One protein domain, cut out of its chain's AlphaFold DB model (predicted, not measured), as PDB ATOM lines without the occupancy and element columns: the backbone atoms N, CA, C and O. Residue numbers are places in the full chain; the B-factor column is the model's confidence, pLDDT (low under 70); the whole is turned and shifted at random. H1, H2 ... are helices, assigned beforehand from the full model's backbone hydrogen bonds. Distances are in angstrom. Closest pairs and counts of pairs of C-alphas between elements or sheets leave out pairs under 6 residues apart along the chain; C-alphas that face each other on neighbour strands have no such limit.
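AT A GLANCE: This is residues 54 to 152 of the 450 residues of an uncharacterized protein of Guillardia theta (strain CCMP2712) (UniProt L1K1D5). Two helical hairpins, H3 with H4 and H5 with H6, make most of this domain, and the two short helices H1 and H2 form a corner at one end of it, packed on H5. The two hairpins come near each other mainly where the first part of H4 meets the last residue of H6; the loop of residues 85 to 94 makes the far end of the long axis, opposite H1, and residues 142 to 152 run back from the end of H6 as a tail. The printed part has 99 residues with six named helices, H1 to H6 in chain order, and no named strand, and its class is all helix. It is compact, with a radius of gyration of the C-alphas of 13.5 A, and the C-alphas span 40 by 28 by 20 A along their three main axes.

IN THESE COORDINATES: The printed part begins with H1, residues 54 to 60, whose first C-alpha, that of Ala 54, is at (208.909, 221.768, 265.089). H2 is residues 62 to 70, 12.6 A from first to last C-alpha. H3 is residues 73 to 84, 15.2 A long by the same measure. After ten residues, H4 follows as residues 95 to 107, 18.3 A long, and C-alpha 95 is at (175.318, 232.583, 259.348). H5 is residues 112 to 122, 15.5 A long. H6, residues 124 to 141, is the longest helix with 18 residues and 25.1 A, and it ends with C-alpha 141 at (177.626, 226.339, 263.811). Residues 142 to 152 hold no named element.

HOW THE PARTS SIT: H5 is the hub and touches three other helices, H1, H2 and H6. H5 and H6 form a helical hairpin at a shallow tilt of 27 degrees, opposite ways; their closest C-alphas, those of Lys 120 and Gly 127, are 4.1 A apart, and H6 touches H5 with residues 126 to 131 alone. H2 touches H5 about perpendicular, at 76 degrees, with the C-alphas of Phe 64 and Leu 115 closest at 5.6 A. H1 and H5 only just touch, with 3 pairs of C-alphas within 8 A, the closest being those of Ala 54 and Leu 122 at 6.5 A; their steep tilt is 60 degrees, opposite ways. H1 and H2 touch only at the corner by their link, and only just, with 3 pairs of C-alphas within 8 A; the closest are those of Ala 58 and Lys 65, 5.0 A apart. H3 and H4 form the other helical hairpin, a shallow tilt of 25 degrees, opposite ways; residues 80 to 84 of H3 touch residues 96 to 101 of H4, and the C-alphas of Cys 84 and Cys 97 are closest at 4.7 A. H4 and H6 are close but not clearly touching, with the C-alphas of Ala 98 and Cys 141 closest at 5.4 A. H3 is apart from H1, H2, H5 and H6, and H4 and H5 are only just apart, with a closest distance of 8.3 A between C-alphas. In each of the six helices every O i to N i+4 pair is within hydrogen-bond range.

THE WHOLE: The two C-alphas farthest apart, those of Ser 59 and Ser 91, are 41.2 A from each other, and the C-alphas of Ala 54 and Ser 152 are 25.8 A apart. The printed part has no cut. The link from H3 to H4 is short, and the links H1 to H2, H2 to H3, H4 to H5 and H5 to H6 are tight. The mean pLDDT of the printed part is 87.8, and residues 147 to 152 are under 70.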
ATOM      1  N   ALA A  54     209.859 221.688 266.193       82.25
ATOM      2  CA  ALA A  54     208.909 221.768 265.089       82.25
ATOM      3  C   ALA A  54     209.455 221.200 263.770       82.25
ATOM      4  O   ALA A  54     208.763 220.434 263.100       82.25
ATOM      5  N   GLN A  55     210.698 221.532 263.406       87.12
ATOM      6  CA  GLN A  55     211.349 220.991 262.209       87.12
ATOM      7  C   GLN A  55     211.605 219.490 262.337       87.12
ATOM      8  O   GLN A  55     211.356 218.752 261.382       87.12
ATOM      9  N   LEU A  56     212.040 219.030 263.514       88.44
ATOM     10  CA  LEU A  56     212.232 217.605 263.772       88.44
ATOM     11  C   LEU A  56     210.908 216.844 263.630       88.44
ATOM     12  O   LEU A  56     210.835 215.864 262.892       88.44
ATOM     13  N   TYR A  57     209.835 217.334 264.250       86.38
ATOM     14  CA  TYR A  57     208.513 216.723 264.132       86.38
ATOM     15  C   TYR A  57     208.000 216.721 262.686       86.38
ATOM     16  O   TYR A  57     207.566 215.689 262.179       86.38
ATOM     17  N   ALA A  58     208.112 217.848 261.980       88.50
ATOM     18  CA  ALA A  58     207.707 217.953 260.580       88.50
ATOM     19  C   ALA A  58     208.506 217.026 259.651       88.50
ATOM     20  O   ALA A  58     207.975 216.575 258.637       88.50
ATOM     21  N   SER A  59     209.768 216.735 259.982       88.75
ATOM     22  CA  SER A  59     210.578 215.772 259.232       88.75
ATOM     23  C   SER A  59     210.099 214.327 259.413       88.75
ATOM     24  O   SER A  59     210.121 213.563 258.454       88.75
ATOM     25  N   MET A  60     209.596 213.976 260.603       89.38
ATOM     26  CA  MET A  60     209.054 212.644 260.903       89.38
ATOM     27  C   MET A  60     207.601 212.468 260.437       89.38
ATOM     28  O   MET A  60     207.157 211.348 260.199       89.38
ATOM     29  N   HIS A  61     206.856 213.567 260.288       88.44
ATOM     30  CA  HIS A  61     205.441 213.566 259.924       88.44
ATOM     31  C   HIS A  61     205.207 214.369 258.631       88.44
ATOM     32  O   HIS A  61     204.750 215.516 258.683       88.44
ATOM     33  N   PRO A  62     205.482 213.786 257.445       86.31
ATOM     34  CA  PRO A  62     205.404 214.499 256.167       86.31
ATOM     35  C   PRO A  62     203.994 215.011 255.856       86.31
ATOM     36  O   PRO A  62     203.848 216.075 255.261       86.31
ATOM     37  N   GLN A  63     202.957 214.299 256.306       86.44
ATOM     38  CA  GLN A  63     201.570 214.739 256.162       86.44
ATOM     39  C   GLN A  63     201.306 216.010 256.974       86.44
ATOM     40  O   GLN A  63     200.836 216.995 256.419       86.44
ATOM     41  N   PHE A  64     201.735 216.058 258.242       89.62
ATOM     42  CA  PHE A  64     201.669 217.287 259.039       89.62
ATOM     43  C   PHE A  64     202.424 218.435 258.363       89.62
ATOM     44  O   PHE A  64     201.900 219.540 258.288       89.62
ATOM     45  N   LYS A  65     203.616 218.179 257.813       89.75
ATOM     46  CA  LYS A  65     204.400 219.192 257.089       89.75
ATOM     47  C   LYS A  65     203.666 219.744 255.861       89.75
ATOM     48  O   LYS A  65     203.708 220.953 255.641       89.75
ATOM     49  N   LYS A  66     202.996 218.887 255.078       87.31
ATOM     50  CA  LYS A  66     202.156 219.308 253.944       87.31
ATOM     51  C   LYS A  66     200.989 220.176 254.433       87.31
ATOM     52  O   LYS A  66     200.849 221.299 253.956       87.31
ATOM     53  N   CYS A  67     200.235 219.710 255.435       87.94
ATOM     54  CA  CYS A  67     199.098 220.440 256.011       87.94
ATOM     55  C   CYS A  67     199.515 221.808 256.576       87.94
ATOM     56  O   CYS A  67     198.936 222.842 256.258       87.94
ATOM     57  N   ALA A  68     200.565 221.819 257.399       88.00
ATOM     58  CA  ALA A  68     201.080 223.005 258.072       88.00
ATOM     59  C   ALA A  68     201.666 224.041 257.101       88.00
ATOM     60  O   ALA A  68     201.744 225.216 257.444       88.00
ATOM     61  N   GLY A  69     202.099 223.608 255.911       86.00
ATOM     62  CA  GLY A  69     202.606 224.488 254.860       86.00
ATOM     63  C   GLY A  69     201.519 225.103 253.976       86.00
ATOM     64  O   GLY A  69     201.776 226.136 253.361       86.00
ATOM     65  N   GLN A  70     200.339 224.481 253.897       86.81
ATOM     66  CA  GLN A  70     199.212 224.979 253.103       86.81
ATOM     67  C   GLN A  70     198.419 226.056 253.838       86.81
ATOM     68  O   GLN A  70     197.927 226.990 253.207       86.81
ATOM     69  N   GLU A  71     198.314 225.946 255.162       86.38
ATOM     70  CA  GLU A  71     197.410 226.788 255.936       86.38
ATOM     71  C   GLU A  71     198.147 227.655 256.948       86.38
ATOM     72  O   GLU A  71     198.805 227.193 257.880       86.38
ATOM     73  N   ASP A  72     197.992 228.962 256.751       89.38
ATOM     74  CA  ASP A  72     198.470 229.986 257.663       89.38
ATOM     75  C   ASP A  72     197.448 230.139 258.792       89.38
ATOM     76  O   ASP A  72     196.469 230.883 258.692       89.38
ATOM     77  N   MET A  73     197.670 229.410 259.880       85.25
ATOM     78  CA  MET A  73     196.768 229.421 261.034       85.25
ATOM     79  C   MET A  73     196.671 230.792 261.705       85.25
ATOM     80  O   MET A  73     195.670 231.062 262.364       85.25
ATOM     81  N   SER A  74     197.665 231.673 261.526       87.56
ATOM     82  CA  SER A  74     197.580 233.055 262.008       87.56
ATOM     83  C   SER A  74     196.523 233.824 261.221       87.56
ATOM     84  O   SER A  74     195.696 234.521 261.798       87.56
ATOM     85  N   LYS A  75     196.493 233.663 259.895       91.06
ATOM     86  CA  LYS A  75     195.413 234.237 259.076       91.06
ATOM     87  C   LYS A  75     194.080 233.559 259.351       91.06
ATOM     88  O   LYS A  75     193.036 234.203 259.283       91.06
ATOM     89  N   PHE A  76     194.101 232.265 259.660       91.25
ATOM     90  CA  PHE A  76     192.888 231.546 260.022       91.25
ATOM     91  C   PHE A  76     192.299 232.068 261.337       91.25
ATOM     92  O   PHE A  76     191.110 232.371 261.380       91.25
ATOM     93  N   SER A  77     193.111 232.274 262.378       90.81
ATOM     94  CA  SER A  77     192.653 232.850 263.649       90.81
ATOM     95  C   SER A  77     192.134 234.283 263.489       90.81
ATOM     96  O   SER A  77     191.116 234.637 264.087       90.81
ATOM     97  N   GLU A  78     192.747 235.087 262.616       91.56
ATOM     98  CA  GLU A  78     192.236 236.411 262.250       91.56
ATOM     99  C   GLU A  78     190.880 236.341 261.540       91.56
ATOM    100  O   GLU A  78     189.968 237.083 261.908       91.56
ATOM    101  N   LEU A  79     190.711 235.422 260.584       92.44
ATOM    102  CA  LEU A  79     189.436 235.205 259.898       92.44
ATOM    103  C   LEU A  79     188.337 234.774 260.876       92.44
ATOM    104  O   LEU A  79     187.204 235.244 260.783       92.44
ATOM    105  N   ILE A  80     188.666 233.897 261.825       90.56
ATOM    106  CA  ILE A  80     187.745 233.470 262.882       90.56
ATOM    107  C   ILE A  80     187.340 234.675 263.728       90.56
ATOM    108  O   ILE A  80     186.154 234.881 263.979       90.56
ATOM    109  N   ARG A  81     188.303 235.498 264.144       90.88
ATOM    110  CA  ARG A  81     188.024 236.700 264.934       90.88
ATOM    111  C   ARG A  81     187.125 237.680 264.176       90.88
ATOM    112  O   ARG A  81     186.196 238.206 264.780       90.88
ATOM    113  N   ASP A  82     187.375 237.883 262.883       93.56
ATOM    114  CA  ASP A  82     186.609 238.793 262.021       93.56
ATOM    115  C   ASP A  82     185.181 238.289 261.757       93.56
ATOM    116  O   ASP A  82     184.212 239.016 261.961       93.56
ATOM    117  N   LYS A  83     185.030 237.025 261.342       94.81
ATOM    118  CA  LYS A  83     183.734 236.478 260.903       94.81
ATOM    119  C   LYS A  83     182.893 235.902 262.028       94.81
ATOM    120  O   LYS A  83     181.667 235.959 261.967       94.81
ATOM    121  N   CYS A  84     183.530 235.310 263.030       90.94
ATOM    122  CA  CYS A  84     182.851 234.580 264.097       90.94
ATOM    123  C   CYS A  84     182.777 235.355 265.408       90.94
ATOM    124  O   CYS A  84     181.918 235.053 266.240       90.94
ATOM    125  N   GLY A  85     183.643 236.353 265.601       88.75
ATOM    126  CA  GLY A  85     183.707 237.113 266.841       88.75
ATOM    127  C   GLY A  85     183.855 236.203 268.066       88.75
ATOM    128  O   GLY A  85     184.602 235.223 268.070       88.75
ATOM    129  N   ASN A  86     183.129 236.521 269.140       83.75
ATOM    130  CA  ASN A  86     183.200 235.779 270.395       83.75
ATOM    131  C   ASN A  86     182.241 234.570 270.405       83.75
ATOM    132  O   ASN A  86     181.151 234.625 270.980       83.75
ATOM    133  N   LEU A  87     182.690 233.451 269.826       82.81
ATOM    134  CA  LEU A  87     181.937 232.187 269.763       82.81
ATOM    135  C   LEU A  87     181.517 231.632 271.129       82.81
ATOM    136  O   LEU A  87     180.520 230.924 271.213       82.81
ATOM    137  N   LYS A  88     182.242 231.920 272.219       79.75
ATOM    138  CA  LYS A  88     181.865 231.433 273.557       79.75
ATOM    139  C   LYS A  88     180.606 232.122 274.088       79.75
ATOM    140  O   LYS A  88     179.820 231.472 274.770       79.75
ATOM    141  N   GLN A  89     180.393 233.391 273.744       81.88
ATOM    142  CA  GLN A  89     179.284 234.198 274.269       81.88
ATOM    143  C   GLN A  89     177.989 234.043 273.494       81.88
ATOM    144  O   GLN A  89     176.914 234.178 274.075       81.88
ATOM    145  N   SER A  90     178.074 233.765 272.198       82.69
ATOM    146  CA  SER A  90     176.878 233.538 271.408       82.69
ATOM    147  C   SER A  90     176.322 232.140 271.688       82.69
ATOM    148  O   SER A  90     177.055 231.154 271.781       82.69
ATOM    149  N   SER A  91     175.005 232.033 271.851       86.50
ATOM    150  CA  SER A  91     174.316 230.737 271.926       86.50
ATOM    151  C   SER A  91     174.242 230.044 270.565       86.50
ATOM    152  O   SER A  91     174.050 228.836 270.498       86.50
ATOM    153  N   SER A  92     174.408 230.806 269.484       88.00
ATOM    154  CA  SER A  92     174.385 230.331 268.105       88.00
ATOM    155  C   SER A  92     175.486 230.990 267.287       88.00
ATOM    156  O   SER A  92     176.025 232.043 267.639       88.00
ATOM    157  N   CYS A  93     175.840 230.345 266.188       90.50
ATOM    158  CA  CYS A  93     176.783 230.873 265.226       90.50
ATOM    159  C   CYS A  93     176.100 231.827 264.250       90.50
ATOM    160  O   CYS A  93     175.037 231.510 263.711       90.50
ATOM    161  N   GLY A  94     176.719 232.976 263.974       91.31
ATOM    162  CA  GLY A  94     176.276 233.824 262.872       91.31
ATOM    163  C   GLY A  94     176.338 233.054 261.548       91.31
ATOM    164  O   GLY A  94     177.286 232.304 261.311       91.31
ATOM    165  N   LYS A  95     175.345 233.243 260.668       92.69
ATOM    166  CA  LYS A  95     175.318 232.583 259.348       92.69
ATOM    167  C   LYS A  95     176.595 232.860 258.548       92.69
ATOM    168  O   LYS A  95     177.123 231.949 257.924       92.69
ATOM    169  N   GLU A  96     177.111 234.086 258.620       93.62
ATOM    170  CA  GLU A  96     178.347 234.491 257.941       93.62
ATOM    171  C   GLU A  96     179.571 233.712 258.435       93.62
ATOM    172  O   GLU A  96     180.344 233.215 257.621       93.62
ATOM    173  N   CYS A  97     179.707 233.519 259.752       95.00
ATOM    174  CA  CYS A  97     180.753 232.674 260.328       95.00
ATOM    175  C   CYS A  97     180.635 231.231 259.837       95.00
ATOM    176  O   CYS A  97     181.616 230.666 259.364       95.00
ATOM    177  N   ALA A  98     179.441 230.636 259.908       94.25
ATOM    178  CA  ALA A  98     179.247 229.248 259.497       94.25
ATOM    179  C   ALA A  98     179.596 229.039 258.014       94.25
ATOM    180  O   ALA A  98     180.255 228.059 257.671       94.25
ATOM    181  N   VAL A  99     179.203 229.971 257.137       95.00
ATOM    182  CA  VAL A  99     179.549 229.929 255.708       95.00
ATOM    183  C   VAL A  99     181.058 230.080 255.505       95.00
ATOM    184  O   VAL A  99     181.652 229.255 254.815       95.00
ATOM    185  N   ALA A 100     181.691 231.067 256.146       95.06
ATOM    186  CA  ALA A 100     183.132 231.285 256.032       95.06
ATOM    187  C   ALA A 100     183.944 230.083 256.543       95.06
ATOM    188  O   ALA A 100     184.926 229.691 255.916       95.06
ATOM    189  N   MET A 101     183.522 229.468 257.652       94.19
ATOM    190  CA  MET A 101     184.193 228.299 258.221       94.19
ATOM    191  C   MET A 101     183.999 227.047 257.365       94.19
ATOM    192  O   MET A 101     184.950 226.288 257.224       94.19
ATOM    193  N   ARG A 102     182.831 226.843 256.734       91.31
ATOM    194  CA  ARG A 102     182.641 225.743 255.765       91.31
ATOM    195  C   ARG A 102     183.511 225.915 254.531       91.31
ATOM    196  O   ARG A 102     184.229 224.994 254.171       91.31
ATOM    197  N   GLN A 103     183.510 227.112 253.942       92.44
ATOM    198  CA  GLN A 103     184.372 227.423 252.799       92.44
ATOM    199  C   GLN A 103     185.844 227.211 253.145       92.44
ATOM    200  O   GLN A 103     186.606 226.680 252.341       92.44
ATOM    201  N   LYS A 104     186.249 227.593 254.362       91.06
ATOM    202  CA  LYS A 104     187.602 227.324 254.824       91.06
ATOM    203  C   LYS A 104     187.871 225.843 255.018       91.06
ATOM    204  O   LYS A 104     188.884 225.384 254.512       91.06
ATOM    205  N   ALA A 105     186.987 225.106 255.685       88.50
ATOM    206  CA  ALA A 105     187.108 223.660 255.872       88.50
ATOM    207  C   ALA A 105     187.255 222.909 254.536       88.50
ATOM    208  O   ALA A 105     188.040 221.972 254.445       88.50
ATOM    209  N   GLU A 106     186.558 223.355 253.490       87.31
ATOM    210  CA  GLU A 106     186.711 222.833 252.128       87.31
ATOM    211  C   GLU A 106     188.060 223.228 251.498       87.31
ATOM    212  O   GLU A 106     188.707 222.405 250.852       87.31
ATOM    213  N   ALA A 107     188.515 224.465 251.721       87.81
ATOM    214  CA  ALA A 107     189.777 224.983 251.190       87.81
ATOM    215  C   ALA A 107     191.031 224.424 251.882       87.81
ATOM    216  O   ALA A 107     192.095 224.426 251.264       87.81
ATOM    217  N   PHE A 108     190.907 223.926 253.120       84.06
ATOM    218  CA  PHE A 108     192.014 223.398 253.923       84.06
ATOM    219  C   PHE A 108     192.833 222.342 253.177       84.06
ATOM    220  O   PHE A 108     194.020 222.188 253.458       84.06
ATOM    221  N   GLY A 109     192.207 221.598 252.251       78.06
ATOM    222  CA  GLY A 109     192.871 220.645 251.351       78.06
ATOM    223  C   GLY A 109     193.573 219.478 252.052       78.06
ATOM    224  O   GLY A 109     194.137 218.608 251.397       78.06
ATOM    225  N   CYS A 110     193.526 219.442 253.379       86.00
ATOM    226  CA  CYS A 110     194.308 218.574 254.224       86.00
ATOM    227  C   CYS A 110     193.479 218.121 255.425       86.00
ATOM    228  O   CYS A 110     192.477 218.742 255.786       86.00
ATOM    229  N   CYS A 111     193.880 217.007 256.037       87.88
ATOM    230  CA  CYS A 111     193.077 216.435 257.099       87.88
ATOM    231  C   CYS A 111     193.264 217.189 258.422       87.88
ATOM    232  O   CYS A 111     194.347 217.170 259.015       87.88
ATOM    233  N   TRP A 112     192.197 217.831 258.905       89.06
ATOM    234  CA  TRP A 112     192.216 218.634 260.132       89.06
ATOM    235  C   TRP A 112     192.684 217.853 261.380       89.06
ATOM    236  O   TRP A 112     193.598 218.329 262.057       89.06
ATOM    237  N   PRO A 113     192.203 216.619 261.652       89.38
ATOM    238  CA  PRO A 113     192.753 215.763 262.704       89.38
ATOM    239  C   PRO A 113     194.276 215.573 262.650       89.38
ATOM    240  O   PRO A 113     194.930 215.577 263.692       89.38
ATOM    241  N   THR A 114     194.865 215.437 261.457       89.38
ATOM    242  CA  THR A 114     196.322 215.298 261.292       89.38
ATOM    243  C   THR A 114     197.048 216.576 261.693       89.38
ATOM    244  O   THR A 114     198.070 216.523 262.380       89.38
ATOM    245  N   LEU A 115     196.505 217.729 261.298       90.38
ATOM    246  CA  LEU A 115     197.039 219.030 261.682       90.38
ATOM    247  C   LEU A 115     196.983 219.211 263.210       90.38
ATOM    248  O   LEU A 115     197.984 219.573 263.830       90.38
ATOM    249  N   MET A 116     195.848 218.877 263.828       91.56
ATOM    250  CA  MET A 116     195.649 218.978 265.278       91.56
ATOM    251  C   MET A 116     196.517 218.007 266.079       91.56
ATOM    252  O   MET A 116     197.035 218.376 267.135       91.56
ATOM    253  N   ALA A 117     196.735 216.788 265.578       90.62
ATOM    254  CA  ALA A 117     197.652 215.832 266.194       90.62
ATOM    255  C   ALA A 117     199.083 216.385 266.257       90.62
ATOM    256  O   ALA A 117     199.749 216.249 267.285       90.62
ATOM    257  N   GLY A 118     199.523 217.067 265.195       90.50
ATOM    258  CA  GLY A 118     200.828 217.717 265.168       90.50
ATOM    259  C   GLY A 118     200.938 218.889 266.134       90.50
ATOM    260  O   GLY A 118     201.911 218.959 266.886       90.50
ATOM    261  N   TYR A 119     199.918 219.751 266.210       89.50
ATOM    262  CA  TYR A 119     199.904 220.814 267.218       89.50
ATOM    263  C   TYR A 119     199.939 220.256 268.628       89.50
ATOM    264  O   TYR A 119     200.779 220.678 269.402       89.50
ATOM    265  N   LYS A 120     199.132 219.243 268.947       92.06
ATOM    266  CA  LYS A 120     199.128 218.629 270.281       92.06
ATOM    267  C   LYS A 120     200.473 218.001 270.664       92.06
ATOM    268  O   LYS A 120     200.801 217.947 271.850       92.06
ATOM    269  N   ALA A 121     201.232 217.503 269.690       91.19
ATOM    270  CA  ALA A 121     202.562 216.951 269.921       91.19
ATOM    271  C   ALA A 121     203.624 218.040 270.148       91.19
ATOM    272  O   ALA A 121     204.526 217.841 270.960       91.19
ATOM    273  N   LEU A 122     203.512 219.173 269.449       90.25
ATOM    274  CA  LEU A 122     204.460 220.288 269.525       90.25
ATOM    275  C   LEU A 122     204.181 221.235 270.694       90.25
ATOM    276  O   LEU A 122     205.102 221.635 271.400       90.25
ATOM    277  N   ASP A 123     202.909 221.551 270.905       91.62
ATOM    278  CA  ASP A 123     202.388 222.414 271.954       91.62
ATOM    279  C   ASP A 123     201.011 221.892 272.399       91.62
ATOM    280  O   ASP A 123     199.982 222.046 271.731       91.62
ATOM    281  N   LYS A 124     200.990 221.250 273.570       90.38
ATOM    282  CA  LYS A 124     199.769 220.662 274.128       90.38
ATOM    283  C   LYS A 124     198.689 221.709 274.382       90.38
ATOM    284  O   LYS A 124     197.515 221.398 274.185       90.38
ATOM    285  N   GLU A 125     199.056 222.912 274.819       90.25
ATOM    286  CA  GLU A 125     198.090 223.965 275.134       90.25
ATOM    287  C   GLU A 125     197.442 224.489 273.857       90.25
ATOM    288  O   GLU A 125     196.213 224.546 273.780       90.25
ATOM    289  N   ALA A 126     198.241 224.755 272.819       87.12
ATOM    290  CA  ALA A 126     197.727 225.153 271.510       87.12
ATOM    291  C   ALA A 126     196.828 224.069 270.896       87.12
ATOM    292  O   ALA A 126     195.742 224.368 270.396       87.12
ATOM    293  N   GLY A 127     197.238 222.797 270.977       89.44
ATOM    294  CA  GLY A 127     196.428 221.672 270.508       89.44
ATOM    295  C   GLY A 127     195.078 221.585 271.226       89.44
ATOM    296  O   GLY A 127     194.038 221.482 270.579       89.44
ATOM    297  N   HIS A 128     195.068 221.688 272.558       90.00
ATOM    298  CA  HIS A 128     193.829 221.703 273.340       90.00
ATOM    299  C   HIS A 128     192.947 222.910 273.027       90.00
ATOM    300  O   HIS A 128     191.724 222.769 272.946       90.00
ATOM    301  N   ALA A 129     193.560 224.077 272.833       89.19
ATOM    302  CA  ALA A 129     192.855 225.289 272.475       89.19
ATOM    303  C   ALA A 129     192.105 225.105 271.144       89.19
ATOM    304  O   ALA A 129     190.882 225.267 271.092       89.19
ATOM    305  N   TRP A 130     192.802 224.671 270.094       90.88
ATOM    306  CA  TRP A 130     192.180 224.427 268.796       90.88
ATOM    307  C   TRP A 130     191.073 223.368 268.846       90.88
ATOM    308  O   TRP A 130     189.998 223.606 268.299       90.88
ATOM    309  N   THR A 131     191.275 222.250 269.555       90.62
ATOM    310  CA  THR A 131     190.231 221.218 269.708       90.62
ATOM    311  C   THR A 131     188.987 221.757 270.422       90.62
ATOM    312  O   THR A 131     187.863 221.489 270.004       90.62
ATOM    313  N   SER A 132     189.159 222.551 271.485       90.62
ATOM    314  CA  SER A 132     188.029 223.157 272.204       90.62
ATOM    315  C   SER A 132     187.235 224.125 271.319       90.62
ATOM    316  O   SER A 132     186.003 224.206 271.402       90.62
ATOM    317  N   TRP A 133     187.930 224.858 270.455       89.94
ATOM    318  CA  TRP A 133     187.298 225.766 269.512       89.94
ATOM    319  C   TRP A 133     186.576 225.045 268.379       89.94
ATOM    320  O   TRP A 133     185.444 225.407 268.067       89.94
ATOM    321  N   GLU A 134     187.176 223.995 267.823       91.75
ATOM    322  CA  GLU A 134     186.528 223.129 266.838       91.75
ATOM    323  C   GLU A 134     185.228 222.550 267.400       91.75
ATOM    324  O   GLU A 134     184.186 222.626 266.751       91.75
ATOM    325  N   GLN A 135     185.260 222.049 268.639       91.50
ATOM    326  CA  GLN A 135     184.064 221.555 269.312       91.50
ATOM    327  C   GLN A 135     182.995 222.652 269.430       91.50
ATOM    328  O   GLN A 135     181.829 222.418 269.115       91.50
ATOM    329  N   SER A 136     183.395 223.874 269.795       91.56
ATOM    330  CA  SER A 136     182.475 225.017 269.884       91.56
ATOM    331  C   SER A 136     181.855 225.380 268.529       91.56
ATOM    332  O   SER A 136     180.671 225.714 268.467       91.56
ATOM    333  N   LEU A 137     182.626 225.319 267.439       90.69
ATOM    334  CA  LEU A 137     182.108 225.519 266.085       90.69
ATOM    335  C   LEU A 137     181.164 224.396 265.658       90.69
ATOM    336  O   LEU A 137     180.121 224.671 265.069       90.69
ATOM    337  N   SER A 138     181.507 223.144 265.943       92.19
ATOM    338  CA  SER A 138     180.673 221.999 265.591       92.19
ATOM    339  C   SER A 138     179.320 222.080 266.298       92.19
ATOM    340  O   SER A 138     178.277 222.053 265.646       92.19
ATOM    341  N   GLU A 139     179.326 222.326 267.609       92.56
ATOM    342  CA  GLU A 139     178.110 222.423 268.420       92.56
ATOM    343  C   GLU A 139     177.241 223.634 268.045       92.56
ATOM    344  O   GLU A 139     176.019 223.515 267.960       92.56
ATOM    345  N   LYS A 140     177.846 224.809 267.811       93.06
ATOM    346  CA  LYS A 140     177.089 226.062 267.611       93.06
ATOM    347  C   LYS A 140     176.817 226.410 266.152       93.06
ATOM    348  O   LYS A 140     175.830 227.093 265.868       93.06
ATOM    349  N   CYS A 141     177.704 226.021 265.239       92.06
ATOM    350  CA  CYS A 141     177.626 226.339 263.811       92.06
ATOM    351  C   CYS A 141     177.246 225.128 262.948       92.06
ATOM    352  O   CYS A 141     176.899 225.318 261.779       92.06
ATOM    353  N   GLY A 142     177.337 223.898 263.474       92.50
ATOM    354  CA  GLY A 142     177.199 222.686 262.663       92.50
ATOM    355  C   GLY A 142     178.246 222.639 261.550       92.50
ATOM    356  O   GLY A 142     177.915 222.340 260.399       92.50
ATOM    357  N   VAL A 143     179.477 223.061 261.855       91.44
ATOM    358  CA  VAL A 143     180.618 223.007 260.936       91.44
ATOM    359  C   VAL A 143     181.580 221.950 261.443       91.44
ATOM    360  O   VAL A 143     182.067 222.046 262.567       91.44
ATOM    361  N   THR A 144     181.850 220.954 260.609       90.19
ATOM    362  CA  THR A 144     182.854 219.923 260.859       90.19
ATOM    363  C   THR A 144     183.997 220.097 259.863       90.19
ATOM    364  O   THR A 144     183.771 220.410 258.695       90.19
ATOM    365  N   PHE A 145     185.234 219.898 260.321       86.94
ATOM    366  CA  PHE A 145     186.433 219.952 259.472       86.94
ATOM    367  C   PHE A 145     186.810 218.573 258.906       86.94
ATOM    368  O   PHE A 145     187.917 218.359 258.414       86.94
ATOM    369  N   GLU A 146     185.876 217.621 258.952       80.00
ATOM    370  CA  GLU A 146     186.012 216.309 258.327       80.00
ATOM    371  C   GLU A 146     185.791 216.428 256.815       80.00
ATOM    372  O   GLU A 146     184.755 216.036 256.275       80.00
ATOM    373  N   GLY A 147     186.768 217.009 256.117       67.94
ATOM    374  CA  GLY A 147     186.764 217.055 254.660       67.94
ATOM    375  C   GLY A 147     186.749 215.645 254.060       67.94
ATOM    376  O   GLY A 147     187.279 214.697 254.642       67.94
ATOM    377  N   ALA A 148     186.186 215.494 252.858       66.31
ATOM    378  CA  ALA A 148     186.232 214.228 252.118       66.31
ATOM    379  C   ALA A 148     187.676 213.713 251.926       66.31
ATOM    380  O   ALA A 148     187.910 212.505 251.908       66.31
ATOM    381  N   THR A 149     188.645 214.630 251.878       66.25
ATOM    382  CA  THR A 149     190.089 214.367 251.802       66.25
ATOM    383  C   THR A 149     190.680 213.750 253.074       66.25
ATOM    384  O   THR A 149     191.715 213.105 252.995       66.25
ATOM    385  N   CYS A 150     190.031 213.851 254.242       69.25
ATOM    386  CA  CYS A 150     190.452 213.100 255.435       69.25
ATOM    387  C   CYS A 150     190.212 211.594 255.305       69.25
ATOM    388  O   CYS A 150     190.838 210.807 256.014       69.25
ATOM    389  N   LYS A 151     189.245 211.195 254.473       61.69
ATOM    390  CA  LYS A 151     188.822 209.799 254.340       61.69
ATOM    391  C   LYS A 151     189.557 209.064 253.226       61.69
ATOM    392  O   LYS A 151     189.374 207.852 253.118       61.69
ATOM    393  N   SER A 152     190.364 209.746 252.406       54.00
ATOM    394  CA  SER A 152     191.160 209.044 251.405       54.00
ATOM    395  C   SER A 152     192.265 208.262 252.110       54.00
ATOM    396  O   SER A 152     193.008 208.767 252.950       54.00
TER     397      SER A 152